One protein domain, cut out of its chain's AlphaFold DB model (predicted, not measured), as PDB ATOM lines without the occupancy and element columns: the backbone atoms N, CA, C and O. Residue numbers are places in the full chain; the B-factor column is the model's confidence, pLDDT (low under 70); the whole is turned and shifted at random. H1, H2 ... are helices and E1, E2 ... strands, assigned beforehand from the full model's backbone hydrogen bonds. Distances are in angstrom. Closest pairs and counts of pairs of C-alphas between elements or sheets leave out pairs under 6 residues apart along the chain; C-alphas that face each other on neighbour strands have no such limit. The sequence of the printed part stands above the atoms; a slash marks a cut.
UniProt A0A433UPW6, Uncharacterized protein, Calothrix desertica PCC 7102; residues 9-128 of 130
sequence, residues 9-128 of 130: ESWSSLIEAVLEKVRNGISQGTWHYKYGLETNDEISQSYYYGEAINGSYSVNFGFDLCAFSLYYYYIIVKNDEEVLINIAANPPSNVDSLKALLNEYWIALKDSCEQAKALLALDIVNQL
ATOM      1  N   GLU A   9     -25.082  -1.352  -4.477       52.19
ATOM      2  CA  GLU A   9     -24.788  -2.720  -4.018       52.19
ATOM      3  C   GLU A   9     -24.517  -3.696  -5.173       52.19
ATOM      4  O   GLU A   9     -23.594  -4.503  -5.084       52.19
ATOM      5  N   SER A  10     -25.242  -3.597  -6.298       66.50
ATOM      6  CA  SER A  10     -24.996  -4.496  -7.436       66.50
ATOM      7  C   SER A  10     -23.660  -4.213  -8.122       66.50
ATOM      8  O   SER A  10     -23.057  -5.117  -8.695       66.50
ATOM      9  N   TRP A  11     -23.199  -2.959  -8.081       69.75
ATOM     10  CA  TRP A  11     -21.921  -2.567  -8.669       69.75
ATOM     11  C   TRP A  11     -20.734  -3.082  -7.858       69.75
ATOM     12  O   TRP A  11     -19.810  -3.626  -8.455       69.75
ATOM     13  N   SER A  12     -20.778  -2.992  -6.525       70.88
ATOM     14  CA  SER A  12     -19.716  -3.526  -5.663       70.88
ATOM     15  C   SER A  12     -19.539  -5.034  -5.847       70.88
ATOM     16  O   SER A  12     -18.426  -5.482  -6.105       70.88
ATOM     17  N   SER A  13     -20.625  -5.815  -5.837       76.50
ATOM     18  CA  SER A  13     -20.531  -7.268  -6.054       76.50
ATOM     19  C   SER A  13     -20.030  -7.640  -7.455       76.50
ATOM     20  O   SER A  13     -19.326  -8.636  -7.614       76.50
ATOM     21  N   LEU A  14     -20.355  -6.848  -8.484       79.94
ATOM     22  CA  LEU A  14     -19.817  -7.055  -9.831       79.94
ATOM     23  C   LEU A  14     -18.312  -6.757  -9.888       79.94
ATOM     24  O   LEU A  14     -17.564  -7.529 -10.485       79.94
ATOM     25  N   ILE A  15     -17.872  -5.665  -9.256       78.69
ATOM     26  CA  ILE A  15     -16.453  -5.308  -9.137       78.69
ATOM     27  C   ILE A  15     -15.692  -6.436  -8.433       78.69
ATOM     28  O   ILE A  15     -14.698  -6.917  -8.973       78.69
ATOM     29  N   GLU A  16     -16.189  -6.918  -7.289       79.06
ATOM     30  CA  GLU A  16     -15.604  -8.050  -6.557       79.06
ATOM     31  C   GLU A  16     -15.484  -9.292  -7.439       79.06
ATOM     32  O   GLU A  16     -14.406  -9.870  -7.549       79.06
ATOM     33  N   ALA A  17     -16.565  -9.680  -8.120       85.00
ATOM     34  CA  ALA A  17     -16.574 -10.870  -8.963       85.00
ATOM     35  C   ALA A  17     -15.571 -10.781 -10.129       85.00
ATOM     36  O   ALA A  17     -14.913 -11.772 -10.458       85.00
ATOM     37  N   VAL A  18     -15.434  -9.605 -10.754       87.44
ATOM     38  CA  VAL A  18     -14.453  -9.381 -11.826       87.44
ATOM     39  C   VAL A  18     -13.029  -9.459 -11.278       87.44
ATOM     40  O   VAL A  18     -12.202 -10.183 -11.837       87.44
ATOM     41  N   LEU A  19     -12.735  -8.758 -10.181       84.31
ATOM     42  CA  LEU A  19     -11.390  -8.707  -9.608       84.31
ATOM     43  C   LEU A  19     -10.950 -10.060  -9.035       84.31
ATOM     44  O   LEU A  19      -9.807 -10.467  -9.240       84.31
ATOM     45  N   GLU A  20     -11.858 -10.806  -8.405       86.94
ATOM     46  CA  GLU A  20     -11.612 -12.171  -7.930       86.94
ATOM     47  C   GLU A  20     -11.255 -13.112  -9.091       86.94
ATOM     48  O   GLU A  20     -10.315 -13.909  -9.002       86.94
ATOM     49  N   LYS A  21     -11.962 -12.994 -10.222       89.38
ATOM     50  CA  LYS A  21     -11.670 -13.778 -11.428       89.38
ATOM     51  C   LYS A  21     -10.295 -13.445 -12.004       89.38
ATOM     52  O   LYS A  21      -9.568 -14.363 -12.382       89.38
ATOM     53  N   VAL A  22      -9.925 -12.164 -12.042       87.62
ATOM     54  CA  VAL A  22      -8.589 -11.720 -12.471       87.62
ATOM     55  C   VAL A  22      -7.508 -12.264 -11.535       87.62
ATOM     56  O   VAL A  22      -6.530 -12.839 -12.007       87.62
ATOM     57  N   ARG A  23      -7.699 -12.153 -10.213       84.81
ATOM     58  CA  ARG A  23      -6.756 -12.648  -9.199       84.81
ATOM     59  C   ARG A  23      -6.480 -14.141  -9.353       84.81
ATOM     60  O   ARG A  23      -5.323 -14.547  -9.447       84.81
ATOM     61  N   ASN A  24      -7.538 -14.948  -9.424       86.00
ATOM     62  CA  ASN A  24      -7.423 -16.397  -9.618       86.00
ATOM     63  C   ASN A  24      -6.821 -16.741 -10.985       86.00
ATOM     64  O   ASN A  24      -6.076 -17.704 -11.128       86.00
ATOM     65  N   GLY A  25      -7.111 -15.923 -11.993       86.94
ATOM     66  CA  GLY A  25      -6.513 -16.041 -13.308       86.94
ATOM     67  C   GLY A  25      -4.996 -15.839 -13.311       86.94
ATOM     68  O   GLY A  25      -4.280 -16.623 -13.933       86.94
ATOM     69  N   ILE A  26      -4.504 -14.825 -12.594       83.88
ATOM     70  CA  ILE A  26      -3.070 -14.527 -12.459       83.88
ATOM     71  C   ILE A  26      -2.357 -15.642 -11.697       83.88
ATOM     72  O   ILE A  26      -1.313 -16.104 -12.149       83.88
ATOM     73  N   SER A  27      -2.923 -16.119 -10.582       80.19
ATOM     74  CA  SER A  27      -2.313 -17.208  -9.804       80.19
ATOM     75  C   SER A  27      -2.219 -18.522 -10.591       80.19
ATOM     76  O   SER A  27      -1.328 -19.328 -10.340       80.19
ATOM     77  N   GLN A  28      -3.100 -18.714 -11.576       82.88
ATOM     78  CA  GLN A  28      -3.079 -19.839 -12.514       82.88
ATOM     79  C   GLN A  28      -2.260 -19.568 -13.789       82.88
ATOM     80  O   GLN A  28      -2.169 -20.444 -14.646       82.88
ATOM     81  N   GLY A  29      -1.704 -18.364 -13.961       81.69
ATOM     82  CA  GLY A  29      -0.946 -17.971 -15.155       81.69
ATOM     83  C   GLY A  29      -1.788 -17.763 -16.422       81.69
ATOM     84  O   GLY A  29      -1.231 -17.672 -17.510       81.69
ATOM     85  N   THR A  30      -3.119 -17.690 -16.307       86.94
ATOM     86  CA  THR A  30      -4.037 -17.468 -17.445       86.94
ATOM     87  C   THR A  30      -4.317 -15.992 -17.712       86.94
ATOM     88  O   THR A  30      -4.791 -15.639 -18.789       86.94
ATOM     89  N   TRP A  31      -4.032 -15.129 -16.739       89.62
ATOM     90  CA  TRP A  31      -4.093 -13.680 -16.881       89.62
ATOM     91  C   TRP A  31      -2.707 -13.082 -16.666       89.62
ATOM     92  O   TRP A  31      -1.992 -13.453 -15.736       89.62
ATOM     93  N   HIS A  32      -2.354 -12.113 -17.501       84.69
ATOM     94  CA  HIS A  32      -1.129 -11.337 -17.379       84.69
ATOM     95  C   HIS A  32      -1.458  -9.945 -16.862       84.69
ATOM     96  O   HIS A  32      -2.317  -9.262 -17.413       84.69
ATOM     97  N   TYR A  33      -0.767  -9.521 -15.809       82.62
ATOM     98  CA  TYR A  33      -0.969  -8.208 -15.210       82.62
ATOM     99  C   TYR A  33       0.129  -7.240 -15.639       82.62
ATOM    100  O   TYR A  33       1.316  -7.491 -15.414       82.62
ATOM    101  N   LYS A  34      -0.271  -6.117 -16.234       76.19
ATOM    102  CA  LYS A  34       0.593  -4.999 -16.588       76.19
ATOM    103  C   LYS A  34       0.363  -3.866 -15.593       76.19
ATOM    104  O   LYS A  34      -0.741  -3.349 -15.441       76.19
ATOM    105  N   TYR A  35       1.437  -3.487 -14.910       66.44
ATOM    106  CA  TYR A  35       1.427  -2.382 -13.963       66.44
ATOM    107  C   TYR A  35       1.611  -1.047 -14.693       66.44
ATOM    108  O   TYR A  35       2.584  -0.893 -15.435       66.44
ATOM    109  N   GLY A  36       0.714  -0.087 -14.452       60.34
ATOM    110  CA  GLY A  36       0.854   1.294 -14.901       60.34
ATOM    111  C   GLY A  36       0.801   2.258 -13.717       60.34
ATOM    112  O   GLY A  36      -0.258   2.495 -13.148       60.34
ATOM    113  N   LEU A  37       1.943   2.839 -13.348       56.31
ATOM    114  CA  LEU A  37       1.950   4.150 -12.696       56.31
ATOM    115  C   LEU A  37       2.066   5.154 -13.837       56.31
ATOM    116  O   LEU A  37       3.147   5.301 -14.403       56.31
ATOM    117  N   GLU A  38       0.960   5.781 -14.219       54.38
ATOM    118  CA  GLU A  38       1.009   6.902 -15.154       54.38
ATOM    119  C   GLU A  38       0.952   8.186 -14.326       54.38
ATOM    120  O   GLU A  38      -0.098   8.620 -13.856       54.38
ATOM    121  N   THR A  39       2.130   8.741 -14.048       51.06
ATOM    122  CA  THR A  39       2.273  10.080 -13.478       51.06
ATOM    123  C   THR A  39       2.314  11.065 -14.635       51.06
ATOM    124  O   THR A  39       3.289  11.075 -15.386       51.06
ATOM    125  N   ASN A  40       1.274  11.879 -14.795       49.47
ATOM    126  CA  ASN A  40       1.317  13.008 -15.718       49.47
ATOM    127  C   ASN A  40       1.668  14.260 -14.897       49.47
ATOM    128  O   ASN A  40       0.831  14.777 -14.155       49.47
ATOM    129  N   ASP A  41       2.925  14.705 -14.968       50.59
ATOM    130  CA  ASP A  41       3.324  16.042 -14.502       50.59
ATOM    131  C   ASP A  41       2.647  17.054 -15.441       50.59
ATOM    132  O   ASP A  41       2.773  16.943 -16.654       50.59
ATOM    133  N   GLU A  42       1.775  17.947 -14.970       43.91
ATOM    134  CA  GLU A  42       2.180  19.251 -14.417       43.91
ATOM    135  C   GLU A  42       1.375  19.691 -13.168       43.91
ATOM    136  O   GLU A  42       1.659  20.738 -12.589       43.91
ATOM    137  N   ILE A  43       0.378  18.915 -12.718       47.53
ATOM    138  CA  ILE A  43      -0.470  19.241 -11.547       47.53
ATOM    139  C   ILE A  43      -0.784  17.955 -10.761       47.53
ATOM    140  O   ILE A  43      -1.943  17.605 -10.583       47.53
ATOM    141  N   SER A  44       0.254  17.207 -10.362       48.72
ATOM    142  CA  SER A  44       0.221  16.021  -9.478       48.72
ATOM    143  C   SER A  44      -1.140  15.302  -9.375       48.72
ATOM    144  O   SER A  44      -1.795  15.335  -8.329       48.72
ATOM    145  N   GLN A  45      -1.560  14.671 -10.471       49.53
ATOM    146  CA  GLN A  45      -2.616  13.662 -10.491       49.53
ATOM    147  C   GLN A  45      -1.922  12.301 -10.481       49.53
ATOM    148  O   GLN A  45      -1.232  11.937 -11.435       49.53
ATOM    149  N   SER A  46      -2.043  11.566  -9.378       49.78
ATOM    150  CA  SER A  46      -1.522  10.200  -9.304       49.78
ATOM    151  C   SER A  46      -2.620   9.236  -9.727       49.78
ATOM    152  O   SER A  46      -3.604   9.066  -9.003       49.78
ATOM    153  N   TYR A  47      -2.435   8.587 -10.875       55.59
ATOM    154  CA  TYR A  47      -3.291   7.498 -11.330       55.59
ATOM    155  C   TYR A  47      -2.681   6.164 -10.911       55.59
ATOM    156  O   TYR A  47      -1.582   5.801 -11.337       55.59
ATOM    157  N   TYR A  48      -3.399   5.419 -10.075       60.38
ATOM    158  CA  TYR A  48      -3.091   4.009  -9.867       60.38
ATOM    159  C   TYR A  48      -3.882   3.217 -10.888       60.38
ATOM    160  O   TYR A  48      -5.107   3.171 -10.795       60.38
ATOM    161  N   TYR A  49      -3.187   2.616 -11.851       71.19
ATOM    162  CA  TYR A  49      -3.806   1.843 -12.913       71.19
ATOM    163  C   TYR A  49      -3.261   0.415 -12.968       71.19
ATOM    164  O   TYR A  49      -2.053   0.164 -12.984       71.19
ATOM    165  N   GLY A  50      -4.190  -0.533 -12.995       76.81
ATOM    166  CA  GLY A  50      -3.939  -1.930 -13.289       76.81
ATOM    167  C   GLY A  50      -4.624  -2.334 -14.584       76.81
ATOM    168  O   GLY A  50      -5.817  -2.088 -14.758       76.81
ATOM    169  N   GLU A  51      -3.879  -3.002 -15.458       85.94
ATOM    170  CA  GLU A  51      -4.417  -3.684 -16.633       85.94
ATOM    171  C   GLU A  51      -4.141  -5.185 -16.502       85.94
ATOM    172  O   GLU A  51      -2.996  -5.609 -16.354       85.94
ATOM    173  N   ALA A  52      -5.189  -6.003 -16.544       88.19
ATOM    174  CA  ALA A  52      -5.083  -7.455 -16.600       88.19
ATOM    175  C   ALA A  52      -5.602  -7.964 -17.947       88.19
ATOM    176  O   ALA A  52      -6.685  -7.571 -18.370       88.19
ATOM    177  N   ILE A  53      -4.856  -8.852 -18.602       89.88
ATOM    178  CA  ILE A  53      -5.130  -9.326 -19.966       89.88
ATOM    179  C   ILE A  53      -5.222 -10.854 -19.982       89.88
ATOM    180  O   ILE A  53      -4.362 -11.531 -19.416       89.88
ATOM    181  N   ASN A  54      -6.225 -11.400 -20.669       92.88
ATOM    182  CA  ASN A  54      -6.356 -12.824 -20.981       92.88
ATOM    183  C   ASN A  54      -6.923 -12.996 -22.396       92.88
ATOM    184  O   ASN A  54      -8.122 -12.828 -22.627       92.88
ATOM    185  N   GLY A  55      -6.051 -13.329 -23.350       91.06
ATOM    186  CA  GLY A  55      -6.422 -13.400 -24.763       91.06
ATOM    187  C   GLY A  55      -6.930 -12.046 -25.264       91.06
ATOM    188  O   GLY A  55      -6.237 -11.043 -25.129       91.06
ATOM    189  N   SER A  56      -8.143 -12.026 -25.815       92.69
ATOM    190  CA  SER A  56      -8.843 -10.808 -26.245       92.69
ATOM    191  C   SER A  56      -9.458 -10.015 -25.085       92.69
ATOM    192  O   SER A  56      -9.853  -8.866 -25.267       92.69
ATOM    193  N   TYR A  57      -9.557 -10.590 -23.884       93.62
ATOM    194  CA  TYR A  57     -10.154  -9.901 -22.743       93.62
ATOM    195  C   TYR A  57      -9.144  -9.001 -22.038       93.62
ATOM    196  O   TYR A  57      -8.016  -9.417 -21.765       93.62
ATOM    197  N   SER A  58      -9.581  -7.802 -21.654       91.88
ATOM    198  CA  SER A  58      -8.834  -6.924 -20.751       91.88
ATOM    199  C   SER A  58      -9.715  -6.376 -19.633       91.88
ATOM    200  O   SER A  58     -10.911  -6.131 -19.813       91.88
ATOM    201  N   VAL A  59      -9.121  -6.204 -18.455       89.56
ATOM    202  CA  VAL A  59      -9.724  -5.548 -17.294       89.56
ATOM    203  C   VAL A  59      -8.808  -4.416 -16.866       89.56
ATOM    204  O   VAL A  59      -7.684  -4.642 -16.431       89.56
ATOM    205  N   ASN A  60      -9.335  -3.207 -16.968       85.94
ATOM    206  CA  ASN A  60      -8.656  -1.950 -16.717       85.94
ATOM    207  C   ASN A  60      -9.305  -1.305 -15.506       85.94
ATOM    208  O   ASN A  60     -10.486  -0.971 -15.551       85.94
ATOM    209  N   PHE A  61      -8.569  -1.165 -14.414       81.06
ATOM    210  CA  PHE A  61      -9.117  -0.656 -13.163       81.06
ATOM    211  C   PHE A  61      -8.139   0.290 -12.491       81.06
ATOM    212  O   PHE A  61      -6.924   0.158 -12.623       81.06
ATOM    213  N   GLY A  62      -8.675   1.258 -11.763       75.56
ATOM    214  CA  GLY A  62      -7.835   2.249 -11.122       75.56
ATOM    215  C   GLY A  62      -8.602   3.279 -10.325       75.56
ATOM    216  O   GLY A  62      -9.836   3.263 -10.269       75.56
ATOM    217  N   PHE A  63      -7.841   4.181  -9.712       70.56
ATOM    218  CA  PHE A  63      -8.387   5.358  -9.061       70.56
ATOM    219  C   PHE A  63      -7.581   6.618  -9.378       70.56
ATOM    220  O   PHE A  63      -6.351   6.584  -9.457       70.56
ATOM    221  N   ASP A  64      -8.306   7.721  -9.551       66.25
ATOM    222  CA  ASP A  64      -7.762   9.070  -9.689       66.25
ATOM    223  C   ASP A  64      -7.628   9.692  -8.295       66.25
ATOM    224  O   ASP A  64      -8.610   9.798  -7.550       66.25
ATOM    225  N   LEU A  65      -6.406  10.084  -7.937       56.94
ATOM    226  CA  LEU A  65      -6.136  10.936  -6.788       56.94
ATOM    227  C   LEU A  65      -6.086  12.402  -7.232       56.94
ATOM    228  O   LEU A  65      -5.009  12.984  -7.362       56.94
ATOM    229  N   CYS A  66      -7.243  13.037  -7.412       55.53
ATOM    230  CA  CYS A  66      -7.276  14.482  -7.603       55.53
ATOM    231  C   CYS A  66      -7.006  15.207  -6.272       55.53
ATOM    232  O   CYS A  66      -7.649  14.942  -5.252       55.53
ATOM    233  N   ALA A  67      -6.116  16.206  -6.304       51.50
ATOM    234  CA  ALA A  67      -5.762  17.061  -5.161       51.50
ATOM    235  C   ALA A  67      -6.968  17.783  -4.509       51.50
ATOM    236  O   ALA A  67      -6.878  18.250  -3.375       51.50
ATOM    237  N   PHE A  68      -8.115  17.836  -5.196       48.19
ATOM    238  CA  PHE A  68      -9.341  18.530  -4.785       48.19
ATOM    239  C   PHE A  68     -10.462  17.602  -4.281       48.19
ATOM    240  O   PHE A  68     -11.640  17.897  -4.453       48.19
ATOM    241  N   SER A  69     -10.112  16.498  -3.613       51.88
ATOM    242  CA  SER A  69     -11.056  15.653  -2.844       51.88
ATOM    243  C   SER A  69     -12.027  14.783  -3.656       51.88
ATOM    244  O   SER A  69     -12.758  13.989  -3.066       51.88
ATOM    245  N   LEU A  70     -12.026  14.887  -4.985       49.91
ATOM    246  CA  LEU A  70     -12.785  13.997  -5.858       49.91
ATOM    247  C   LEU A  70     -11.913  12.799  -6.216       49.91
ATOM    248  O   LEU A  70     -11.134  12.832  -7.162       49.91
ATOM    249  N   TYR A  71     -12.022  11.745  -5.420       56.97
ATOM    250  CA  TYR A  71     -11.511  10.441  -5.824       56.97
ATOM    251  C   TYR A  71     -12.402   9.943  -6.954       56.97
ATOM    252  O   TYR A  71     -13.604  10.064  -6.828       56.97
ATOM    253  N   TYR A  72     -11.879   9.376  -8.028       64.31
ATOM    254  CA  TYR A  72     -12.710   8.609  -8.963       64.31
ATOM    255  C   TYR A  72     -12.204   7.186  -8.965       64.31
ATOM    256  O   TYR A  72     -10.998   6.980  -8.899       64.31
ATOM    257  N   TYR A  73     -13.100   6.212  -9.052       71.50
ATOM    258  CA  TYR A  73     -12.707   4.846  -9.373       71.50
ATOM    259  C   TYR A  73     -13.312   4.439 -10.703       71.50
ATOM    260  O   TYR A  73     -14.390   4.909 -11.092       71.50
ATOM    261  N   TYR A  74     -12.616   3.537 -11.383       76.56
ATOM    262  CA  TYR A  74     -13.137   2.916 -12.580       76.56
ATOM    263  C   TYR A  74     -12.788   1.439 -12.663       76.56
ATOM    264  O   TYR A  74     -11.752   0.989 -12.171       76.56
ATOM    265  N   ILE A  75     -13.667   0.699 -13.331       83.38
ATOM    266  CA  ILE A  75     -13.372  -0.613 -13.886       83.38
ATOM    267  C   ILE A  75     -13.979  -0.695 -15.285       83.38
ATOM    268  O   ILE A  75     -15.157  -0.404 -15.508       83.38
ATOM    269  N   ILE A  76     -13.150  -1.073 -16.243       86.62
ATOM    270  CA  ILE A  76     -13.511  -1.227 -17.642       86.62
ATOM    271  C   ILE A  76     -13.128  -2.645 -18.039       86.62
ATOM    272  O   ILE A  76     -11.962  -3.020 -17.955       86.62
ATOM    273  N   VAL A  77     -14.108  -3.432 -18.472       90.19
ATOM    274  CA  VAL A  77     -13.884  -4.773 -19.019       90.19
ATOM    275  C   VAL A  77     -14.132  -4.723 -20.512       90.19
ATOM    276  O   VAL A  77     -15.200  -4.276 -20.943       90.19
ATOM    277  N   LYS A  78     -13.163  -5.196 -21.294       92.50
ATOM    278  CA  LYS A  78     -13.258  -5.279 -22.750       92.50
ATOM    279  C   LYS A  78     -13.060  -6.700 -23.258       92.50
ATOM    280  O   LYS A  78     -12.421  -7.513 -22.590       92.50
ATOM    281  N   ASN A  79     -13.588  -6.960 -24.447       94.44
ATOM    282  CA  ASN A  79     -13.215  -8.078 -25.306       94.44
ATOM    283  C   ASN A  79     -12.847  -7.498 -26.677       94.44
ATOM    284  O   ASN A  79     -13.700  -6.918 -27.344       94.44
ATOM    285  N   ASP A  80     -11.576  -7.591 -27.051       92.50
ATOM    286  CA  ASP A  80     -10.965  -6.771 -28.096       92.50
ATOM    287  C   ASP A  80     -11.238  -5.274 -27.831       92.50
ATOM    288  O   ASP A  80     -10.942  -4.756 -26.751       92.50
ATOM    289  N   GLU A  81     -11.840  -4.573 -28.791       89.81
ATOM    290  CA  GLU A  81     -12.208  -3.157 -28.671       89.81
ATOM    291  C   GLU A  81     -13.611  -2.941 -28.074       89.81
ATOM    292  O   GLU A  81     -13.999  -1.809 -27.774       89.81
ATOM    293  N   GLU A  82     -14.397  -4.007 -27.884       92.50
ATOM    294  CA  GLU A  82     -15.755  -3.906 -27.352       92.50
ATOM    295  C   GLU A  82     -15.735  -3.701 -25.834       92.50
ATOM    296  O   GLU A  82     -15.188  -4.508 -25.084       92.50
ATOM    297  N   VAL A  83     -16.384  -2.634 -25.361       88.25
ATOM    298  CA  VAL A  83     -16.552  -2.359 -23.929       88.25
ATOM    299  C   VAL A  83     -17.764  -3.124 -23.399       88.25
ATOM    300  O   VAL A  83     -18.906  -2.749 -23.656       88.25
ATOM    301  N   LEU A  84     -17.505  -4.176 -22.621       87.19
ATOM    302  CA  LEU A  84     -18.532  -5.031 -22.019       87.19
ATOM    303  C   LEU A  84     -19.048  -4.465 -20.693       87.19
ATOM    304  O   LEU A  84     -20.240  -4.539 -20.395       87.19
ATOM    305  N   ILE A  85     -18.146  -3.905 -19.885       87.00
ATOM    306  CA  ILE A  85     -18.459  -3.267 -18.605       87.00
ATOM    307  C   ILE A  85     -17.707  -1.943 -18.555       87.00
ATOM    308  O   ILE A  85     -16.512  -1.901 -18.830       87.00
ATOM    309  N   ASN A  86     -18.404  -0.872 -18.186       84.62
ATOM    310  CA  ASN A  86     -17.805   0.428 -17.912       84.62
ATOM    311  C   ASN A  86     -18.443   1.010 -16.656       84.62
ATOM    312  O   ASN A  86     -19.574   1.498 -16.692       84.62
ATOM    313  N   ILE A  87     -17.719   0.920 -15.549       78.50
ATOM    314  CA  ILE A  87     -18.093   1.549 -14.291       78.50
ATOM    315  C   ILE A  87     -17.115   2.692 -14.087       78.50
ATOM    316  O   ILE A  87     -15.928   2.453 -13.891       78.50
ATOM    317  N   ALA A  88     -17.620   3.917 -14.123       73.44
ATOM    318  CA  ALA A  88     -16.891   5.122 -13.760       73.44
ATOM    319  C   ALA A  88     -17.779   5.905 -12.797       73.44
ATOM    320  O   ALA A  88     -18.912   6.249 -13.145       73.44
ATOM    321  N   ALA A  89     -17.305   6.137 -11.575       65.00
ATOM    322  CA  ALA A  89     -18.138   6.739 -10.546       65.00
ATOM    323  C   ALA A  89     -17.390   7.805  -9.753       65.00
ATOM    324  O   ALA A  89     -16.255   7.613  -9.313       65.00
ATOM    325  N   ASN A  90     -18.104   8.912  -9.535       57.03
ATOM    326  CA  ASN A  90     -17.834   9.800  -8.423       57.03
ATOM    327  C   ASN A  90     -18.292   9.101  -7.141       57.03
ATOM    328  O   ASN A  90     -19.440   8.654  -7.075       57.03
ATOM    329  N   PRO A  91     -17.448   9.010  -6.118       52.84
ATOM    330  CA  PRO A  91     -17.805   8.419  -4.861       52.84
ATOM    331  C   PRO A  91     -18.900   9.256  -4.188       52.84
ATOM    332  O   PRO A  91     -18.681  10.439  -3.921       52.84
ATOM    333  N   PRO A  92     -20.077   8.684  -3.869       51.47
ATOM    334  CA  PRO A  92     -20.934   9.278  -2.850       51.47
ATOM    335  C   PRO A  92     -20.183   9.292  -1.507       51.47
ATOM    336  O   PRO A  92     -19.259   8.517  -1.295       51.47
ATOM    337  N   SER A  93     -20.590  10.137  -0.564       48.53
ATOM    338  CA  SER A  93     -19.911  10.395   0.722       48.53
ATOM    339  C   SER A  93     -19.642   9.183   1.648       48.53
ATOM    340  O   SER A  93     -19.110   9.379   2.733       48.53
ATOM    341  N   ASN A  94     -19.972   7.948   1.246       51.97
ATOM    342  CA  ASN A  94     -19.852   6.706   2.024       51.97
ATOM    343  C   ASN A  94     -18.879   5.687   1.372       51.97
ATOM    344  O   ASN A  94     -19.159   4.492   1.330       51.97
ATOM    345  N   VAL A  95     -17.767   6.161   0.802       54.06
ATOM    346  CA  VAL A  95     -16.893   5.410  -0.131       54.06
ATOM    347  C   VAL A  95     -15.717   4.660   0.484       54.06
ATOM    348  O   VAL A  95     -14.983   3.969  -0.225       54.06
ATOM    349  N   ASP A  96     -15.570   4.695   1.800       61.69
ATOM    350  CA  ASP A  96     -14.419   4.073   2.452       61.69
ATOM    351  C   ASP A  96     -14.344   2.554   2.227       61.69
ATOM    352  O   ASP A  96     -13.250   2.029   2.036       61.69
ATOM    353  N   SER A  97     -15.481   1.851   2.147       64.56
ATOM    354  CA  SER A  97     -15.510   0.397   1.928       64.56
ATOM    355  C   SER A  97     -15.088  -0.008   0.514       64.56
ATOM    356  O   SER A  97     -14.247  -0.887   0.357       64.56
ATOM    357  N   LEU A  98     -15.612   0.650  -0.523       65.12
ATOM    358  CA  LEU A  98     -15.264   0.336  -1.913       65.12
ATOM    359  C   LEU A  98     -13.837   0.779  -2.254       65.12
ATOM    360  O   LEU A  98     -13.125   0.093  -2.985       65.12
ATOM    361  N   LYS A  99     -13.388   1.898  -1.676       65.81
ATOM    362  CA  LYS A  99     -11.993   2.335  -1.766       65.81
ATOM    363  C   LYS A  99     -11.056   1.335  -1.093       65.81
ATOM    364  O   LYS A  99     -10.040   0.980  -1.688       65.81
ATOM    365  N   ALA A 100     -11.384   0.885   0.119       68.69
ATOM    366  CA  ALA A 100     -10.607  -0.130   0.821       68.69
ATOM    367  C   ALA A 100     -10.537  -1.423   0.004       68.69
ATOM    368  O   ALA A 100      -9.445  -1.923  -0.227       68.69
ATOM    369  N   LEU A 101     -11.670  -1.879  -0.535       69.00
ATOM    370  CA  LEU A 101     -11.752  -3.064  -1.382       69.00
ATOM    371  C   LEU A 101     -10.854  -2.956  -2.624       69.00
ATOM    372  O   LEU A 101     -10.038  -3.837  -2.882       69.00
ATOM    373  N   LEU A 102     -10.962  -1.866  -3.388       70.00
ATOM    374  CA  LEU A 102     -10.126  -1.652  -4.575       70.00
ATOM    375  C   LEU A 102      -8.637  -1.574  -4.219       70.00
ATOM    376  O   LEU A 102      -7.805  -2.103  -4.954       70.00
ATOM    377  N   ASN A 103      -8.298  -0.955  -3.086       70.12
ATOM    378  CA  ASN A 103      -6.925  -0.882  -2.594       70.12
ATOM    379  C   ASN A 103      -6.393  -2.257  -2.144       70.12
ATOM    380  O   ASN A 103      -5.255  -2.599  -2.453       70.12
ATOM    381  N   GLU A 104      -7.207  -3.066  -1.466       70.44
ATOM    382  CA  GLU A 104      -6.872  -4.446  -1.093       70.44
ATOM    383  C   GLU A 104      -6.637  -5.317  -2.330       70.44
ATOM    384  O   GLU A 104      -5.619  -6.005  -2.413       70.44
ATOM    385  N   TYR A 105      -7.523  -5.242  -3.328       68.94
ATOM    386  CA  TYR A 105      -7.339  -5.957  -4.591       68.94
ATOM    387  C   TYR A 105      -6.110  -5.466  -5.350       68.94
ATOM    388  O   TYR A 105      -5.377  -6.284  -5.899       68.94
ATOM    389  N   TRP A 106      -5.836  -4.162  -5.356       71.94
ATOM    390  CA  TRP A 106      -4.621  -3.620  -5.960       71.94
ATOM    391  C   TRP A 106      -3.353  -4.201  -5.320       71.94
ATOM    392  O   TRP A 106      -2.479  -4.689  -6.044       71.94
ATOM    393  N   ILE A 107      -3.268  -4.208  -3.984       69.62
ATOM    394  CA  ILE A 107      -2.142  -4.807  -3.249       69.62
ATOM    395  C   ILE A 107      -2.034  -6.301  -3.585       69.62
ATOM    396  O   ILE A 107      -0.969  -6.763  -3.987       69.62
ATOM    397  N   ALA A 108      -3.143  -7.041  -3.520       66.69
ATOM    398  CA  ALA A 108      -3.156  -8.480  -3.776       66.69
ATOM    399  C   ALA A 108      -2.747  -8.843  -5.215       66.69
ATOM    400  O   ALA A 108      -2.037  -9.828  -5.431       66.69
ATOM    401  N   LEU A 109      -3.175  -8.063  -6.213       67.12
ATOM    402  CA  LEU A 109      -2.829  -8.280  -7.621       67.12
ATOM    403  C   LEU A 109      -1.360  -7.949  -7.896       67.12
ATOM    404  O   LEU A 109      -0.693  -8.684  -8.629       67.12
ATOM    405  N   LYS A 110      -0.832  -6.893  -7.264       69.12
ATOM    406  CA  LYS A 110       0.596  -6.570  -7.298       69.12
ATOM    407  C   LYS A 110       1.426  -7.711  -6.707       69.12
ATOM    408  O   LYS A 110       2.338  -8.194  -7.373       69.12
ATOM    409  N   ASP A 111       1.075  -8.175  -5.511       72.00
ATOM    410  CA  ASP A 111       1.800  -9.247  -4.826       72.00
ATOM    411  C   ASP A 111       1.742 -10.562  -5.613       72.00
ATOM    412  O   ASP A 111       2.765 -11.223  -5.788       72.00
ATOM    413  N   SER A 112       0.576 -10.909  -6.169       67.50
ATOM    414  CA  SER A 112       0.407 -12.103  -7.013       67.50
ATOM    415  C   SER A 112       1.275 -12.041  -8.276       67.50
ATOM    416  O   SER A 112       1.835 -13.053  -8.695       67.50
ATOM    417  N   CYS A 113       1.428 -10.858  -8.878       67.81
ATOM    418  CA  CYS A 113       2.284 -10.659 -10.047       67.81
ATOM    419  C   CYS A 113       3.776 -10.795  -9.698       67.81
ATOM    420  O   CYS A 113       4.515 -11.478 -10.409       67.81
ATOM    421  N   GLU A 114       4.227 -10.204  -8.589       71.50
ATOM    422  CA  GLU A 114       5.617 -10.341  -8.129       71.50
ATOM    423  C   GLU A 114       5.952 -11.792  -7.747       71.50
ATOM    424  O   GLU A 114       7.021 -12.295  -8.100       71.50
ATOM    425  N   GLN A 115       5.013 -12.511  -7.123       70.62
ATOM    426  CA  GLN A 115       5.149 -13.946  -6.857       70.62
ATOM    427  C   GLN A 115       5.246 -14.766  -8.150       70.62
ATOM    428  O   GLN A 115       6.144 -15.599  -8.276       70.62
ATOM    429  N   ALA A 116       4.377 -14.511  -9.133       67.56
ATOM    430  CA  ALA A 116       4.411 -15.204 -10.421       67.56
ATOM    431  C   ALA A 116       5.744 -14.983 -11.161       67.56
ATOM    432  O   ALA A 116       6.325 -15.934 -11.687       67.56
ATOM    433  N   LYS A 117       6.280 -13.753 -11.152       69.06
ATOM    434  CA  LYS A 117       7.607 -13.445 -11.716       69.06
ATOM    435  C   LYS A 117       8.731 -14.194 -10.998       69.06
ATOM    436  O   LYS A 117       9.625 -14.716 -11.660       69.06
ATOM    437  N   ALA A 118       8.693 -14.252  -9.666       71.38
ATOM    438  CA  ALA A 118       9.702 -14.953  -8.875       71.38
ATOM    439  C   ALA A 118       9.705 -16.466  -9.156       71.38
ATOM    440  O   ALA A 118      10.774 -17.058  -9.297       71.38
ATOM    441  N   LEU A 119       8.523 -17.077  -9.300       73.31
ATOM    442  CA  LEU A 119       8.381 -18.489  -9.668       73.31
ATOM    443  C   LEU A 119       8.931 -18.773 -11.074       73.31
ATOM    444  O   LEU A 119       9.725 -19.694 -11.240       73.31
ATOM    445  N   LEU A 120       8.598 -17.934 -12.060       72.62
ATOM    446  CA  LEU A 120       9.159 -18.021 -13.415       72.62
ATOM    447  C   LEU A 120      10.691 -17.915 -13.417       72.62
ATOM    448  O   LEU A 120      11.366 -18.672 -14.113       72.62
ATOM    449  N   ALA A 121      11.256 -16.993 -12.634       71.25
ATOM    450  CA  ALA A 121      12.704 -16.845 -12.519       71.25
ATOM    451  C   ALA A 121      13.364 -18.086 -11.896       71.25
ATOM    452  O   ALA A 121      14.418 -18.518 -12.365       71.25
ATOM    453  N   LEU A 122      12.739 -18.684 -10.876       74.12
ATOM    454  CA  LEU A 122      13.220 -19.912 -10.243       74.12
ATOM    455  C   LEU A 122      13.213 -21.096 -11.223       74.12
ATOM    456  O   LEU A 122      14.194 -21.834 -11.292       74.12
ATOM    457  N   ASP A 123      12.149 -21.245 -12.013       76.88
ATOM    458  CA  ASP A 123      12.058 -22.289 -13.038       76.88
ATOM    459  C   ASP A 123      13.146 -22.144 -14.109       76.88
ATOM    460  O   ASP A 123      13.750 -23.141 -14.502       76.88
ATOM    461  N   ILE A 124      13.452 -20.914 -14.539       78.62
ATOM    462  CA  ILE A 124      14.552 -20.647 -15.481       78.62
ATOM    463  C   ILE A 124      15.895 -21.059 -14.872       78.62
ATOM    464  O   ILE A 124      16.679 -21.738 -15.534       78.62
ATOM    465  N   VAL A 125      16.163 -20.684 -13.616       76.38
ATOM    466  CA  VAL A 125      17.410 -21.051 -12.921       76.38
ATOM    467  C   VAL A 125      17.551 -22.570 -12.812       76.38
ATOM    468  O   VAL A 125      18.626 -23.097 -13.084       76.38
ATOM    469  N   ASN A 126      16.467 -23.282 -12.498       80.62
ATOM    470  CA  ASN A 126      16.462 -24.745 -12.390       80.62
ATOM    471  C   ASN A 126      16.689 -25.470 -13.731       80.62
ATOM    472  O   ASN A 126      17.013 -26.656 -13.730       80.62
ATOM    473  N   GLN A 127      16.509 -24.790 -14.867       82.12
ATOM    474  CA  GLN A 127      16.742 -25.342 -16.207       82.12
ATOM    475  C   GLN A 127      18.164 -25.090 -16.734       82.12
ATOM    476  O   GLN A 127      18.518 -25.613 -17.794       82.12
ATOM    477  N   LEU A 128      18.988 -24.302 -16.034       78.75
ATOM    478  CA  LEU A 128      20.366 -24.048 -16.452       78.75
ATOM    479  C   LEU A 128      21.252 -25.282 -16.192       78.75
ATOM    480  O   LEU A 128      21.147 -25.903 -15.134       78.75
TER     481      LEU A 128
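What this domain is: This is residues 9 to 128 of the 130 residues of an uncharacterized protein of Calothrix desertica PCC 7102 (UniProt A0A433UPW6). A twisted wall of five strands, E1 to E5, has two nearly parallel helices, H1 and H2, packed side by side over one face, and its other face is bare. H2 is the longer helix, and its last part sticks out past the sheet, with residues 117 to 128 standing free. The printed part has 120 residues with two named helices and five named strands, in the order H1 E1 E2 E3 E4 E5 H2; the class is mixed, helices and strands, and the sheet E1 - E2 - E3 - E4 - E5 is all antiparallel. The whole is only just compact, close to loose, with a radius of gyration of the C-alphas of 15.8 A and an elongated outline of 54 by 33 by 28 A.

How they stand to each other: The sheet runs E1, residues 32 to 40, E2, residues 45 to 54, E3, residues 57 to 65, E4, residues 71 to 79, and E5, residues 82 to 89. It is a meander, each strand the antiparallel neighbour of the one before, and each successive pair is a hairpin. E1 and E5 are the edge strands. Within hydrogen-bond range are N 34 and O 51 at 2.8 A between E1 and E2, N 50 and O 61 at 2.8 A between E2 and E3, N 60 and O 76 at 2.8 A between E3 and E4, and N 75 and O 87 at 2.9 A between E4 and E5. E5 bends by 55 degrees at residue 85. H1, residues 9 to 27, and H2, residues 96 to 126, are on the same face of the sheet, which gives two layers, helices on one face of a sheet. H1 has a height over the sheet of 10.1 A and runs only just across the strands, at 62 degrees to E4 on the local plane; the closest C-alphas of H1 and E2 are those of Val 22 and Ala 52, 6.9 A apart. H2 has a height over the sheet of 9.5 A, lies over E1, E2, E3 and E4, and runs slantwise to the strands, at 54 degrees to E3 on the local plane; its closest C-alphas to E1 are those of Cys 113 and Tyr 33, 6.6 A apart. H1 and H2 touch, at a shallow tilt of 9 degrees, the same way, and their closest C-alphas are those of Arg 23 and Leu 109, 6.1 A apart. In H1 and H2 every O i to N i+4 pair is within hydrogen-bond range.

Where its parts are: E2 is the longest strand by residues, 28.7 A from C-alpha 45 to C-alpha 54. H1 measures 27.4 A and begins at C-alpha 9, (-24.788, -2.720, -4.018). H2 measures 44.8 A, from C-alpha 96 at (-14.419, 4.073, 2.452) to C-alpha 126 at (16.462, -24.745, -12.390).

The domain as a whole: The two C-alphas farthest apart are those of Ser 93 and Leu 128, 55.7 A. Without the stretch that stands free, the body spans 39 by 33 by 28 A. The printed part has no cut; the link E5 to H2 is short and the others are tight. The mean pLDDT of the printed part is 72.6, and 48 residues are under 70, among them 35 to 48, 64 to 72 and 89 to 101.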